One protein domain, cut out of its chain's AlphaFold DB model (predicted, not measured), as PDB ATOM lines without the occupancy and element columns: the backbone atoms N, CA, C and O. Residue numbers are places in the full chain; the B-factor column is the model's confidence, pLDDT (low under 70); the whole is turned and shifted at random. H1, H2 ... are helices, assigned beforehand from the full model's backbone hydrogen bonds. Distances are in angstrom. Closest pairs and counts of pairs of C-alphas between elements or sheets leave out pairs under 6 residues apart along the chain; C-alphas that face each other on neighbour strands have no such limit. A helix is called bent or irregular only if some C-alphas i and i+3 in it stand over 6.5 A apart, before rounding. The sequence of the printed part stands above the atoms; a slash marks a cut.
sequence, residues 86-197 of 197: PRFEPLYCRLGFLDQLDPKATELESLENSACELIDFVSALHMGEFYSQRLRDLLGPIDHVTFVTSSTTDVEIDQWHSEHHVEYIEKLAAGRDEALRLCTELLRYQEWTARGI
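This is residues 86 to 197 of the 197 residues of the protein "HNH endonuclease" of Armatimonadetes bacterium (UniProt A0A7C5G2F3). H1, H2, H3 and H4b form a short up-and-down bundle, each running against the one before it, and H4a, the other arm of the bent last helix, runs out past one end of the bundle. The long link after H3 goes out to the far end of H4a, where residues 149 to 155 stick out. The printed part has 112 residues with four named helices, H1 to H4 in chain order, and no named strand: all helix. It is loose, with a radius of gyration of the C-alphas of 16.8 A and spans of 61 by 24 by 23 A.

H4, residues 154 to 186, was assigned as one helix by its hydrogen bonds but is bent, with C-alphas 174 and 177 7.3 A apart; its arms H4a, residues 154 to 174, and H4b, residues 177 to 186, stand at a steep tilt of 56 degrees. H3, residues 128 to 139, touches H4b at a shallow tilt of 6 degrees, opposite ways; the closest C-alphas, of Leu 135 and Ala 179, are 6.2 A apart. H2, residues 108 to 123, forms a helical hairpin with H3, the closest C-alphas being those of Ser 123 and Glu 129 at 4.7 A. H1, residues 86 to 99, forms another with H2, touching it with residues 91 to 97 alone; Arg 94 and Leu 118 have the closest C-alphas, 5.7 A. H1 and H3 are apart. Each O i to N i+4 pair is within hydrogen-bond range in H2, H3, H4a and H4b; H1, only just irregular with C-alphas 87 and 90 6.9 A apart, has 4 of 10, beside 8 of 11 O i to N i+3 pairs.

H1 begins at C-alpha 86 (203.625, 129.699, 221.423) and is 20.2 A long; H2 is 22.5 A, H3 15.2 A. H4a, 30.2 A, begins at C-alpha 154 (166.595, 154.358, 203.362), and H4b, 14.3 A, ends at C-alpha 186 (191.133, 128.614, 229.144).

The C-alphas farthest apart, of Ser 151 and Ala 194, are 61.6 A apart. The printed part has no cut; the link H3 to H4 is long. Residues 146 to 147 and 192 to 197 have pLDDT under 70.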
ATOM      1  N   PRO A  86     204.048 129.727 222.831       86.25
ATOM      2  CA  PRO A  86     203.625 129.699 221.423       86.25
ATOM      3  C   PRO A  86     202.189 129.198 221.201       86.25
ATOM      4  O   PRO A  86     201.531 129.586 220.244       86.25
ATOM      5  N   ARG A  87     201.669 128.384 222.124       87.12
ATOM      6  CA  ARG A  87     200.298 127.855 222.096       87.12
ATOM      7  C   ARG A  87     199.216 128.926 222.248       87.12
ATOM      8  O   ARG A  87     198.094 128.706 221.818       87.12
ATOM      9  N   PHE A  88     199.543 130.071 222.846       91.56
ATOM     10  CA  PHE A  88     198.630 131.208 222.938       91.56
ATOM     11  C   PHE A  88     198.550 132.010 221.635       91.56
ATOM     12  O   PHE A  88     197.577 132.727 221.434       91.56
ATOM     13  N   GLU A  89     199.533 131.882 220.735       90.69
ATOM     14  CA  GLU A  89     199.623 132.693 219.512       90.69
ATOM     15  C   GLU A  89     198.340 132.673 218.667       90.69
ATOM     16  O   GLU A  89     197.859 133.752 218.315       90.69
ATOM     17  N   PRO A  90     197.722 131.507 218.379       93.88
ATOM     18  CA  PRO A  90     196.519 131.478 217.553       93.88
ATOM     19  C   PRO A  90     195.343 132.202 218.208       93.88
ATOM     20  O   PRO A  90     194.532 132.791 217.500       93.88
ATOM     21  N   LEU A  91     195.251 132.162 219.539       94.94
ATOM     22  CA  LEU A  91     194.199 132.833 220.296       94.94
ATOM     23  C   LEU A  91     194.459 134.342 220.362       94.94
ATOM     24  O   LEU A  91     193.549 135.135 220.156       94.94
ATOM     25  N   TYR A  92     195.714 134.738 220.581       94.19
ATOM     26  CA  TYR A  92     196.121 136.138 220.626       94.19
ATOM     27  C   TYR A  92     195.881 136.859 219.295       94.19
ATOM     28  O   TYR A  92     195.301 137.940 219.291       94.19
ATOM     29  N   CYS A  93     196.231 136.234 218.166       94.31
ATOM     30  CA  CYS A  93     195.972 136.804 216.838       94.31
ATOM     31  C   CYS A  93     194.477 137.084 216.618       94.31
ATOM     32  O   CYS A  93     194.114 138.133 216.095       94.31
ATOM     33  N   ARG A  94     193.613 136.162 217.058       97.00
ATOM     34  CA  ARG A  94     192.152 136.285 216.945       97.00
ATOM     35  C   ARG A  94     191.563 137.326 217.880       97.00
ATOM     36  O   ARG A  94     190.534 137.894 217.573       97.00
ATOM     37  N   LEU A  95     192.212 137.603 219.007       96.06
ATOM     38  CA  LEU A  95     191.814 138.684 219.910       96.06
ATOM     39  C   LEU A  95     192.203 140.071 219.376       96.06
ATOM     40  O   LEU A  95     191.691 141.070 219.875       96.06
ATOM     41  N   GLY A  96     193.075 140.147 218.366       94.56
ATOM     42  CA  GLY A  96     193.646 141.400 217.871       94.56
ATOM     43  C   GLY A  96     192.632 142.402 217.311       94.56
ATOM     44  O   GLY A  96     192.908 143.600 217.318       94.56
ATOM     45  N   PHE A  97     191.440 141.964 216.882       95.69
ATOM     46  CA  PHE A  97     190.398 142.899 216.430       95.69
ATOM     47  C   PHE A  97     189.887 143.800 217.569       95.69
ATOM     48  O   PHE A  97     189.483 144.932 217.318       95.69
ATOM     49  N   LEU A  98     189.976 143.351 218.830       95.38
ATOM     50  CA  LEU A  98     189.574 144.138 220.005       95.38
ATOM     51  C   LEU A  98     190.508 145.330 220.281       95.38
ATOM     52  O   LEU A  98     190.158 146.226 221.052       95.38
ATOM     53  N   ASP A  99     191.694 145.351 219.670       90.94
ATOM     54  CA  ASP A  99     192.613 146.493 219.709       90.94
ATOM     55  C   ASP A  99     192.294 147.548 218.637       90.94
ATOM     56  O   ASP A  99     192.829 148.653 218.691       90.94
ATOM     57  N   GLN A 100     191.418 147.225 217.680       89.25
ATOM     58  CA  GLN A 100     191.116 148.033 216.489       89.25
ATOM     59  C   GLN A 100     189.651 148.499 216.466       89.25
ATOM     60  O   GLN A 100     189.050 148.676 215.406       89.25
ATOM     61  N   LEU A 101     189.058 148.676 217.649       91.19
ATOM     62  CA  LEU A 101     187.690 149.165 217.790       91.19
ATOM     63  C   LEU A 101     187.648 150.675 217.506       91.19
ATOM     64  O   LEU A 101     187.922 151.488 218.388       91.19
ATOM     65  N   ASP A 102     187.311 151.042 216.271       87.44
ATOM     66  CA  ASP A 102     187.028 152.419 215.865       87.44
ATOM     67  C   ASP A 102     185.646 152.486 215.184       87.44
ATOM     68  O   ASP A 102     185.496 151.983 214.066       87.44
ATOM     69  N   PRO A 103     184.650 153.153 215.808       79.12
ATOM     70  CA  PRO A 103     183.310 153.334 215.243       79.12
ATOM     71  C   PRO A 103     183.259 153.954 213.850       79.12
ATOM     72  O   PRO A 103     182.240 153.855 213.172       79.12
ATOM     73  N   LYS A 104     184.322 154.643 213.429       82.56
ATOM     74  CA  LYS A 104     184.368 155.351 212.147       82.56
ATOM     75  C   LYS A 104     185.157 154.623 211.071       82.56
ATOM     76  O   LYS A 104     185.014 154.982 209.905       82.56
ATOM     77  N   ALA A 105     186.018 153.682 211.447       80.44
ATOM     78  CA  ALA A 105     186.961 153.062 210.520       80.44
ATOM     79  C   ALA A 105     186.682 151.578 210.273       80.44
ATOM     80  O   ALA A 105     187.109 151.058 209.244       80.44
ATOM     81  N   THR A 106     185.982 150.906 211.186       83.50
ATOM     82  CA  THR A 106     185.789 149.458 211.110       83.50
ATOM     83  C   THR A 106     184.407 149.117 210.563       83.50
ATOM     84  O   THR A 106     183.421 149.745 210.925       83.50
ATOM     85  N   GLU A 107     184.318 148.128 209.674       90.25
ATOM     86  CA  GLU A 107     183.034 147.632 209.168       90.25
ATOM     87  C   GLU A 107     182.404 146.648 210.165       90.25
ATOM     88  O   GLU A 107     183.075 145.725 210.640       90.25
ATOM     89  N   LEU A 108     181.106 146.817 210.447       89.62
ATOM     90  CA  LEU A 108     180.352 145.994 211.403       89.62
ATOM     91  C   LEU A 108     180.454 144.493 211.089       89.62
ATOM     92  O   LEU A 108     180.794 143.699 211.963       89.62
ATOM     93  N   GLU A 109     180.252 144.116 209.825       91.25
ATOM     94  CA  GLU A 109     180.330 142.722 209.374       91.25
ATOM     95  C   GLU A 109     181.716 142.107 209.651       91.25
ATOM     96  O   GLU A 109     181.829 140.952 210.063       91.25
ATOM     97  N   SER A 110     182.795 142.882 209.496       93.50
ATOM     98  CA  SER A 110     184.151 142.407 209.792       93.50
ATOM     99  C   SER A 110     184.363 142.148 211.288       93.50
ATOM    100  O   SER A 110     185.095 141.218 211.647       93.50
ATOM    101  N   LEU A 111     183.753 142.956 212.162       94.69
ATOM    102  CA  LEU A 111     183.816 142.765 213.614       94.69
ATOM    103  C   LEU A 111     183.044 141.521 214.042       94.69
ATOM    104  O   LEU A 111     183.590 140.697 214.774       94.69
ATOM    105  N   GLU A 112     181.820 141.355 213.544       95.19
ATOM    106  CA  GLU A 112     180.988 140.183 213.830       95.19
ATOM    107  C   GLU A 112     181.666 138.894 213.362       95.19
ATOM    108  O   GLU A 112     181.778 137.938 214.131       95.19
ATOM    109  N   ASN A 113     182.218 138.892 212.146       96.19
ATOM    110  CA  ASN A 113     182.967 137.755 211.618       96.19
ATOM    111  C   ASN A 113     184.185 137.414 212.488       96.19
ATOM    112  O   ASN A 113     184.428 136.241 212.771       96.19
ATOM    113  N   SER A 114     184.933 138.421 212.953       97.38
ATOM    114  CA  SER A 114     186.094 138.210 213.830       97.38
ATOM    115  C   SER A 114     185.689 137.667 215.205       97.38
ATOM    116  O   SER A 114     186.340 136.767 215.738       97.38
ATOM    117  N   ALA A 115     184.592 138.172 215.774       97.81
ATOM    118  CA  ALA A 115     184.063 137.692 217.045       97.81
ATOM    119  C   ALA A 115     183.548 136.248 216.938       97.81
ATOM    120  O   ALA A 115     183.880 135.417 217.788       97.81
ATOM    121  N   CYS A 116     182.785 135.927 215.890       97.75
ATOM    122  CA  CYS A 116     182.310 134.572 215.615       97.75
ATOM    123  C   CYS A 116     183.471 133.597 215.406       97.75
ATOM    124  O   CYS A 116     183.479 132.536 216.023       97.75
ATOM    125  N   GLU A 117     184.484 133.974 214.622       98.12
ATOM    126  CA  GLU A 117     185.668 133.141 214.392       98.12
ATOM    127  C   GLU A 117     186.404 132.818 215.702       98.12
ATOM    128  O   GLU A 117     186.741 131.657 215.949       98.12
ATOM    129  N   LEU A 118     186.577 133.808 216.589       98.25
ATOM    130  CA  LEU A 118     187.162 133.600 217.914       98.25
ATOM    131  C   LEU A 118     186.313 132.650 218.773       98.25
ATOM    132  O   LEU A 118     186.858 131.748 219.414       98.25
ATOM    133  N   ILE A 119     184.993 132.854 218.808       98.50
ATOM    134  CA  ILE A 119     184.055 132.028 219.584       98.50
ATOM    135  C   ILE A 119     184.088 130.578 219.088       98.50
ATOM    136  O   ILE A 119     184.178 129.656 219.903       98.50
ATOM    137  N   ASP A 120     184.066 130.377 217.773       98.06
ATOM    138  CA  ASP A 120     184.098 129.059 217.147       98.06
ATOM    139  C   ASP A 120     185.443 128.371 217.397       98.06
ATOM    140  O   ASP A 120     185.473 127.207 217.809       98.06
ATOM    141  N   PHE A 121     186.555 129.100 217.259       97.56
ATOM    142  CA  PHE A 121     187.883 128.589 217.590       97.56
ATOM    143  C   PHE A 121     187.966 128.137 219.050       97.56
ATOM    144  O   PHE A 121     188.439 127.036 219.331       97.56
ATOM    145  N   VAL A 122     187.472 128.955 219.986       97.25
ATOM    146  CA  VAL A 122     187.436 128.603 221.411       97.25
ATOM    147  C   VAL A 122     186.542 127.393 221.655       97.25
ATOM    148  O   VAL A 122     186.930 126.525 222.430       97.25
ATOM    149  N   SER A 123     185.397 127.286 220.977       97.38
ATOM    150  CA  SER A 123     184.469 126.159 221.140       97.38
ATOM    151  C   SER A 123     185.093 124.805 220.777       97.38
ATOM    152  O   SER A 123     184.742 123.791 221.376       97.38
ATOM    153  N   ALA A 124     186.062 124.798 219.856       96.19
ATOM    154  CA  ALA A 124     186.767 123.599 219.413       96.19
ATOM    155  C   ALA A 124     187.869 123.126 220.385       96.19
ATOM    156  O   ALA A 124     188.443 122.052 220.191       96.19
ATOM    157  N   LEU A 125     188.194 123.913 221.417       94.38
ATOM    158  CA  LEU A 125     189.211 123.583 222.417       94.38
ATOM    159  C   LEU A 125     188.652 122.696 223.542       94.38
ATOM    160  O   LEU A 125     187.443 122.572 223.737       94.38
ATOM    161  N   HIS A 126     189.533 122.076 224.334       93.44
ATOM    162  CA  HIS A 126     189.107 121.321 225.515       93.44
ATOM    163  C   HIS A 126     188.464 122.274 226.532       93.44
ATOM    164  O   HIS A 126     188.982 123.360 226.765       93.44
ATOM    165  N   MET A 127     187.323 121.915 227.129       92.69
ATOM    166  CA  MET A 127     186.483 122.848 227.911       92.69
ATOM    167  C   MET A 127     185.969 124.065 227.115       92.69
ATOM    168  O   MET A 127     185.382 124.974 227.700       92.69
ATOM    169  N   GLY A 128     186.161 124.086 225.794       95.44
ATOM    170  CA  GLY A 128     185.889 125.215 224.916       95.44
ATOM    171  C   GLY A 128     184.439 125.675 224.933       95.44
ATOM    172  O   GLY A 128     184.191 126.873 224.969       95.44
ATOM    173  N   GLU A 129     183.493 124.736 225.001       96.94
ATOM    174  CA  GLU A 129     182.049 125.002 225.030       96.94
ATOM    175  C   GLU A 129     181.628 125.939 226.177       96.94
ATOM    176  O   GLU A 129     180.855 126.874 225.979       96.94
ATOM    177  N   PHE A 130     182.187 125.748 227.376       96.81
ATOM    178  CA  PHE A 130     181.890 126.618 228.516       96.81
ATOM    179  C   PHE A 130     182.376 128.054 228.273       96.81
ATOM    180  O   PHE A 130     181.662 129.020 228.547       96.81
ATOM    181  N   TYR A 131     183.598 128.206 227.757       97.75
ATOM    182  CA  TYR A 131     184.192 129.521 227.522       97.75
ATOM    183  C   TYR A 131     183.585 130.216 226.304       97.75
ATOM    184  O   TYR A 131     183.361 131.423 226.358       97.75
ATOM    185  N   SER A 132     183.275 129.480 225.235       97.94
ATOM    186  CA  SER A 132     182.672 130.030 224.022       97.94
ATOM    187  C   SER A 132     181.274 130.578 224.291       97.94
ATOM    188  O   SER A 132     180.940 131.633 223.760       97.94
ATOM    189  N   GLN A 133     180.490 129.950 225.175       97.94
ATOM    190  CA  GLN A 133     179.196 130.492 225.591       97.94
ATOM    191  C   GLN A 133     179.353 131.846 226.294       97.94
ATOM    192  O   GLN A 133     178.682 132.810 225.938       97.94
ATOM    193  N   ARG A 134     180.294 131.956 227.238       98.19
ATOM    194  CA  ARG A 134     180.562 133.229 227.926       98.19
ATOM    195  C   ARG A 134     181.109 134.296 226.977       98.19
ATOM    196  O   ARG A 134     180.757 135.464 227.102       98.19
ATOM    197  N   LEU A 135     181.959 133.907 226.028       98.25
ATOM    198  CA  LEU A 135     182.448 134.811 224.988       98.25
ATOM    199  C   LEU A 135     181.327 135.254 224.047       98.25
ATOM    200  O   LEU A 135     181.339 136.401 223.626       98.25
ATOM    201  N   ARG A 136     180.341 134.402 223.755       98.12
ATOM    202  CA  ARG A 136     179.164 134.771 222.956       98.12
ATOM    203  C   ARG A 136     178.332 135.848 223.642       98.12
ATOM    204  O   ARG A 136     177.926 136.798 222.982       98.12
ATOM    205  N   ASP A 137     178.160 135.767 224.956       97.25
ATOM    206  CA  ASP A 137     177.440 136.801 225.706       97.25
ATOM    207  C   ASP A 137     178.175 138.157 225.650       97.25
ATOM    208  O   ASP A 137     177.551 139.208 225.502       97.25
ATOM    209  N   LEU A 138     179.513 138.130 225.713       97.81
ATOM    210  CA  LEU A 138     180.362 139.327 225.731       97.81
ATOM    211  C   LEU A 138     180.606 139.928 224.345       97.81
ATOM    212  O   LEU A 138     180.620 141.145 224.204       97.81
ATOM    213  N   LEU A 139     180.840 139.083 223.342       98.06
ATOM    214  CA  LEU A 139     181.372 139.470 222.033       98.06
ATOM    215  C   LEU A 139     180.464 139.089 220.871       98.06
ATOM    216  O   LEU A 139     180.667 139.581 219.767       98.06
ATOM    217  N   GLY A 140     179.495 138.199 221.078       96.06
ATOM    218  CA  GLY A 140     178.598 137.771 220.013       96.06
ATOM    219  C   GLY A 140     177.757 138.935 219.479       96.06
ATOM    220  O   GLY A 140     177.559 139.914 220.214       96.06
ATOM    221  N   PRO A 141     177.242 138.824 218.244       93.50
ATOM    222  CA  PRO A 141     176.351 139.820 217.659       93.50
ATOM    223  C   PRO A 141     175.187 140.144 218.597       93.50
ATOM    224  O   PRO A 141     174.800 139.328 219.442       93.50
ATOM    225  N   ILE A 142     174.644 141.350 218.482       90.06
ATOM    226  CA  ILE A 142     173.431 141.714 219.211       90.06
ATOM    227  C   ILE A 142     172.239 141.331 218.335       90.06
ATOM    228  O   ILE A 142     172.134 141.763 217.189       90.06
ATOM    229  N   ASP A 143     171.344 140.502 218.873       84.44
ATOM    230  CA  ASP A 143     170.127 140.092 218.175       84.44
ATOM    231  C   ASP A 143     169.146 141.270 218.105       84.44
ATOM    232  O   ASP A 143     168.288 141.449 218.974       84.44
ATOM    233  N   HIS A 144     169.254 142.084 217.058       77.31
ATOM    234  CA  HIS A 144     168.264 143.114 216.774       77.31
ATOM    235  C   HIS A 144     167.183 142.566 215.851       77.31
ATOM    236  O   HIS A 144     167.430 142.180 214.709       77.31
ATOM    237  N   VAL A 145     165.943 142.564 216.336       71.62
ATOM    238  CA  VAL A 145     164.788 142.277 215.485       71.62
ATOM    239  C   VAL A 145     164.472 143.533 214.680       71.62
ATOM    240  O   VAL A 145     163.823 144.457 215.174       71.62
ATOM    241  N   THR A 146     164.928 143.579 213.432       68.81
ATOM    242  CA  THR A 146     164.591 144.671 212.517       68.81
ATOM    243  C   THR A 146     163.182 144.469 211.963       68.81
ATOM    244  O   THR A 146     162.931 143.560 211.173       68.81
ATOM    245  N   PHE A 147     162.240 145.330 212.345       68.94
ATOM    246  CA  PHE A 147     160.925 145.390 211.703       68.94
ATOM    247  C   PHE A 147     160.954 146.390 210.545       68.94
ATOM    248  O   PHE A 147     160.546 147.539 210.691       68.94
ATOM    249  N   VAL A 148     161.431 145.950 209.378       74.62
ATOM    250  CA  VAL A 148     161.361 146.752 208.148       74.62
ATOM    251  C   VAL A 148     159.963 146.622 207.546       74.62
ATOM    252  O   VAL A 148     159.535 145.545 207.132       74.62
ATOM    253  N   THR A 149     159.231 147.731 207.503       82.62
ATOM    254  CA  THR A 149     157.940 147.846 206.802       82.62
ATOM    255  C   THR A 149     158.130 148.481 205.425       82.62
ATOM    256  O   THR A 149     159.144 149.132 205.178       82.62
ATOM    257  N   SER A 150     157.138 148.371 204.536       79.50
ATOM    258  CA  SER A 150     157.162 149.021 203.215       79.50
ATOM    259  C   SER A 150     157.201 150.556 203.262       79.50
ATOM    260  O   SER A 150     157.403 151.184 202.228       79.50
ATOM    261  N   SER A 151     156.988 151.160 204.435       85.56
ATOM    262  CA  SER A 151     157.098 152.603 204.679       85.56
ATOM    263  C   SER A 151     158.447 153.043 205.253       85.56
ATOM    264  O   SER A 151     158.641 154.241 205.426       85.56
ATOM    265  N   THR A 152     159.354 152.111 205.558       87.06
ATOM    266  CA  THR A 152     160.679 152.443 206.107       87.06
ATOM    267  C   THR A 152     161.527 153.076 205.013       87.06
ATOM    268  O   THR A 152     161.647 152.524 203.921       87.06
ATOM    269  N   THR A 153     162.085 154.242 205.297       90.25
ATOM    270  CA  THR A 153     162.945 154.978 204.370       90.25
ATOM    271  C   THR A 153     164.392 154.497 204.454       90.25
ATOM    272  O   THR A 153     164.832 154.022 205.499       90.25
ATOM    273  N   ASP A 154     165.159 154.682 203.377       88.12
ATOM    274  CA  ASP A 154     166.595 154.358 203.362       88.12
ATOM    275  C   ASP A 154     167.358 155.103 204.474       88.12
ATOM    276  O   ASP A 154     168.234 154.538 205.115       88.12
ATOM    277  N   VAL A 155     166.955 156.342 204.782       89.19
ATOM    278  CA  VAL A 155     167.552 157.147 205.863       89.19
ATOM    279  C   VAL A 155     167.328 156.511 207.238       89.19
ATOM    280  O   VAL A 155     168.229 156.526 208.073       89.19
ATOM    281  N   GLU A 156     166.143 155.947 207.489       86.56
ATOM    282  CA  GLU A 156     165.845 155.249 208.746       86.56
ATOM    283  C   GLU A 156     166.633 153.940 208.862       86.56
ATOM    284  O   GLU A 156     167.095 153.601 209.950       86.56
ATOM    285  N   ILE A 157     166.824 153.230 207.746       85.75
ATOM    286  CA  ILE A 157     167.641 152.012 207.686       85.75
ATOM    287  C   ILE A 157     169.113 152.347 207.964       85.75
ATOM    288  O   ILE A 157     169.738 151.710 208.810       85.75
ATOM    289  N   ASP A 158     169.652 153.384 207.323       87.31
ATOM    290  CA  ASP A 158     171.032 153.837 207.528       87.31
ATOM    291  C   ASP A 158     171.274 154.293 208.971       87.31
ATOM    292  O   ASP A 158     172.288 153.947 209.584       87.31
ATOM    293  N   GLN A 159     170.329 155.044 209.545       88.19
ATOM    294  CA  GLN A 159     170.402 155.461 210.942       88.19
ATOM    295  C   GLN A 159     170.383 154.249 211.881       88.19
ATOM    296  O   GLN A 159     171.226 154.158 212.773       88.19
ATOM    297  N   TRP A 160     169.480 153.294 211.643       86.75
ATOM    298  CA  TRP A 160     169.399 152.044 212.397       86.75
ATOM    299  C   TRP A 160     170.725 151.273 212.330       86.75
ATOM    300  O   TRP A 160     171.244 150.861 213.364       86.75
ATOM    301  N   HIS A 161     171.338 151.127 211.152       86.19
ATOM    302  CA  HIS A 161     172.645 150.473 211.022       86.19
ATOM    303  C   HIS A 161     173.748 151.212 211.785       86.19
ATOM    304  O   HIS A 161     174.566 150.574 212.448       86.19
ATOM    305  N   SER A 162     173.763 152.546 211.724       87.69
ATOM    306  CA  SER A 162     174.743 153.352 212.453       87.69
ATOM    307  C   SER A 162     174.599 153.207 213.970       87.69
ATOM    308  O   SER A 162     175.611 153.147 214.663       87.69
ATOM    309  N   GLU A 163     173.373 153.165 214.490       88.94
ATOM    310  CA  GLU A 163     173.109 153.006 215.923       88.94
ATOM    311  C   GLU A 163     173.558 151.621 216.415       88.94
ATOM    312  O   GLU A 163     174.322 151.542 217.378       88.94
ATOM    313  N   HIS A 164     173.207 150.545 215.700       89.12
ATOM    314  CA  HIS A 164     173.655 149.189 216.051       89.12
ATOM    315  C   HIS A 164     175.159 149.010 215.958       89.12
ATOM    316  O   HIS A 164     175.756 148.316 216.778       89.12
ATOM    317  N   HIS A 165     175.788 149.644 214.974       91.06
ATOM    318  CA  HIS A 165     177.231 149.578 214.840       91.06
ATOM    319  C   HIS A 165     177.936 150.189 216.060       91.06
ATOM    320  O   HIS A 165     178.861 149.587 216.608       91.06
ATOM    321  N   VAL A 166     177.467 151.350 216.530       92.31
ATOM    322  CA  VAL A 166     177.992 151.983 217.746       92.31
ATOM    323  C   VAL A 166     177.725 151.109 218.972       92.31
ATOM    324  O   VAL A 166     178.658 150.845 219.728       92.31
ATOM    325  N   GLU A 167     176.500 150.605 219.137       93.88
ATOM    326  CA  GLU A 167     176.124 149.748 220.269       93.88
ATOM    327  C   GLU A 167     176.988 148.482 220.339       93.88
ATOM    328  O   GLU A 167     177.498 148.114 221.402       93.88
ATOM    329  N   TYR A 168     177.217 147.826 219.200       95.31
ATOM    330  CA  TYR A 168     178.036 146.623 219.163       95.31
ATOM    331  C   TYR A 168     179.504 146.913 219.483       95.31
ATOM    332  O   TYR A 168     180.127 146.162 220.234       95.31
ATOM    333  N   ILE A 169     180.062 148.028 219.002       94.94
ATOM    334  CA  ILE A 169     181.422 148.433 219.376       94.94
ATOM    335  C   ILE A 169     181.523 148.730 220.873       94.94
ATOM    336  O   ILE A 169     182.494 148.311 221.507       94.94
ATOM    337  N   GLU A 170     180.534 149.404 221.458       95.25
ATOM    338  CA  GLU A 170     180.490 149.645 222.902       95.25
ATOM    339  C   GLU A 170     180.427 148.330 223.688       95.25
ATOM    340  O   GLU A 170     181.167 148.161 224.664       95.25
ATOM    341  N   LYS A 171     179.629 147.359 223.226       96.62
ATOM    342  CA  LYS A 171     179.586 146.003 223.789       96.62
ATOM    343  C   LYS A 171     180.954 145.320 223.717       96.62
ATOM    344  O   LYS A 171     181.431 144.819 224.736       96.62
ATOM    345  N   LEU A 172     181.611 145.329 222.556       97.31
ATOM    346  CA  LEU A 172     182.944 144.743 222.378       97.31
ATOM    347  C   LEU A 172     183.981 145.410 223.290       97.31
ATOM    348  O   LEU A 172     184.774 144.721 223.935       97.31
ATOM    349  N   ALA A 173     183.951 146.739 223.393       96.38
ATOM    350  CA  ALA A 173     184.845 147.497 224.258       96.38
ATOM    351  C   ALA A 173     184.623 147.156 225.741       96.38
ATOM    352  O   ALA A 173     185.591 146.929 226.470       96.38
ATOM    353  N   ALA A 174     183.365 147.051 226.177       96.88
ATOM    354  CA  ALA A 174     183.011 146.663 227.540       96.88
ATOM    355  C   ALA A 174     183.375 145.198 227.852       96.88
ATOM    356  O   ALA A 174     183.811 144.886 228.962       96.88
ATOM    357  N   GLY A 175     183.225 144.296 226.877       97.50
ATOM    358  CA  GLY A 175     183.512 142.867 227.012       97.50
ATOM    359  C   GLY A 175     184.991 142.494 226.882       97.50
ATOM    360  O   GLY A 175     185.386 141.407 227.312       97.50
ATOM    361  N   ARG A 176     185.823 143.385 226.329       96.44
ATOM    362  CA  ARG A 176     187.231 143.134 225.981       96.44
ATOM    363  C   ARG A 176     188.043 142.530 227.125       96.44
ATOM    364  O   ARG A 176     188.726 141.523 226.942       96.44
ATOM    365  N   ASP A 177     187.994 143.146 228.299       95.25
ATOM    366  CA  ASP A 177     188.840 142.749 229.427       95.25
ATOM    367  C   ASP A 177     188.473 141.370 229.979       95.25
ATOM    368  O   ASP A 177     189.353 140.564 230.298       95.25
ATOM    369  N   GLU A 178     187.175 141.083 230.053       97.56
ATOM    370  CA  GLU A 178     186.674 139.786 230.491       97.56
ATOM    371  C   GLU A 178     186.957 138.707 229.439       97.56
ATOM    372  O   GLU A 178     187.371 137.605 229.798       97.56
ATOM    373  N   ALA A 179     186.839 139.025 228.147       97.62
ATOM    374  CA  ALA A 179     187.209 138.111 227.071       97.62
ATOM    375  C   ALA A 179     188.697 137.728 227.127       97.62
ATOM    376  O   ALA A 179     189.033 136.543 227.113       97.62
ATOM    377  N   LEU A 180     189.594 138.706 227.289       96.12
ATOM    378  CA  LEU A 180     191.030 138.457 227.462       96.12
ATOM    379  C   LEU A 180     191.320 137.570 228.683       96.12
ATOM    380  O   LEU A 180     192.169 136.672 228.618       96.12
ATOM    381  N   ARG A 181     190.602 137.796 229.791       95.88
ATOM    382  CA  ARG A 181     190.717 136.992 231.013       95.88
ATOM    383  C   ARG A 181     190.264 135.551 230.775       95.88
ATOM    384  O   ARG A 181     190.999 134.636 231.137       95.88
ATOM    385  N   LEU A 182     189.109 135.351 230.140       96.69
ATOM    386  CA  LEU A 182     188.560 134.034 229.797       96.69
ATOM    387  C   LEU A 182     189.490 133.258 228.862       96.69
ATOM    388  O   LEU A 182     189.794 132.098 229.122       96.69
ATOM    389  N   CYS A 183     189.999 133.910 227.817       95.56
ATOM    390  CA  CYS A 183     190.958 133.317 226.890       95.56
ATOM    391  C   CYS A 183     192.261 132.912 227.590       95.56
ATOM    392  O   CYS A 183     192.791 131.836 227.324       95.56
ATOM    393  N   THR A 184     192.764 133.737 228.512       93.69
ATOM    394  CA  THR A 184     193.953 133.409 229.316       93.69
ATOM    395  C   THR A 184     193.685 132.235 230.261       93.69
ATOM    396  O   THR A 184     194.505 131.329 230.381       93.69
ATOM    397  N   GLU A 185     192.528 132.229 230.920       94.44
ATOM    398  CA  GLU A 185     192.114 131.187 231.858       94.44
ATOM    399  C   GLU A 185     191.954 129.825 231.160       94.44
ATOM    400  O   GLU A 185     192.487 128.823 231.639       94.44
ATOM    401  N   LEU A 186     191.324 129.803 229.980       93.75
ATOM    402  CA  LEU A 186     191.133 128.614 229.144       93.75
ATOM    403  C   LEU A 186     192.446 127.868 228.859       93.75
ATOM    404  O   LEU A 186     192.457 126.634 228.842       93.75
ATOM    405  N   LEU A 187     193.561 128.588 228.670       89.12
ATOM    406  CA  LEU A 187     194.873 127.987 228.392       89.12
ATOM    407  C   LEU A 187     195.352 127.041 229.493       89.12
ATOM    408  O   LEU A 187     196.102 126.109 229.200       89.12
ATOM    409  N   ARG A 188     194.937 127.280 230.744       88.25
ATOM    410  CA  ARG A 188     195.314 126.462 231.906       88.25
ATOM    411  C   ARG A 188     194.669 125.083 231.876       88.25
ATOM    412  O   ARG A 188     195.211 124.151 232.459       88.25
ATOM    413  N   TYR A 189     193.523 124.976 231.211       88.56
ATOM    414  CA  TYR A 189     192.731 123.753 231.124       88.56
ATOM    415  C   TYR A 189     193.028 122.940 229.872       88.56
ATOM    416  O   TYR A 189     192.587 121.803 229.766       88.56
ATOM    417  N   GLN A 190     193.775 123.494 228.921       86.56
ATOM    418  CA  GLN A 190     194.118 122.755 227.720       86.56
ATOM    419  C   GLN A 190     195.126 121.653 228.050       86.56
ATOM    420  O   GLN A 190     196.275 121.912 228.420       86.56
ATOM    421  N   GLU A 191     194.700 120.404 227.859       80.00
ATOM    422  CA  GLU A 191     195.581 119.242 227.841       80.00
ATOM    423  C   GLU A 191     196.413 119.267 226.560       80.00
ATOM    424  O   GLU A 191     196.156 118.578 225.574       80.00
ATOM    425  N   TRP A 192     197.439 120.105 226.557       68.69
ATOM    426  CA  TRP A 192     198.392 120.150 225.469       68.69
ATOM    427  C   TRP A 192     199.257 118.890 225.513       68.69
ATOM    428  O   TRP A 192     200.356 118.890 226.080       68.69
ATOM    429  N   THR A 193     198.753 117.791 224.956       59.41
ATOM    430  CA  THR A 193     199.534 116.565 224.814       59.41
ATOM    431  C   THR A 193     200.858 116.913 224.130       59.41
ATOM    432  O   THR A 193     200.903 117.588 223.104       59.41
ATOM    433  N   ALA A 194     201.979 116.494 224.719       54.09
ATOM    434  CA  ALA A 194     203.326 116.811 224.229       54.09
ATOM    435  C   ALA A 194     203.665 116.155 222.868       54.09
ATOM    436  O   ALA A 194     204.826 116.112 222.471       54.09
ATOM    437  N   ARG A 195     202.669 115.603 222.169       45.78
ATOM    438  CA  ARG A 195     202.796 114.914 220.887       45.78
ATOM    439  C   ARG A 195     201.965 115.661 219.852       45.78
ATOM    440  O   ARG A 195     200.782 115.385 219.713       45.78
ATOM    441  N   GLY A 196     202.590 116.587 219.134       48.34
ATOM    442  CA  GLY A 196     201.943 117.235 217.992       48.34
ATOM    443  C   GLY A 196     202.375 118.670 217.729       48.34
ATOM    444  O   GLY A 196     201.509 119.514 217.532       48.34
ATOM    445  N   ILE A 197     203.681 118.944 217.745       41.84
ATOM    446  CA  ILE A 197     204.320 119.968 216.903       41.84
ATOM    447  C   ILE A 197     205.603 119.335 216.373       41.84
ATOM    448  O   ILE A 197     206.308 118.718 217.206       41.84
TER     449      ILE A 197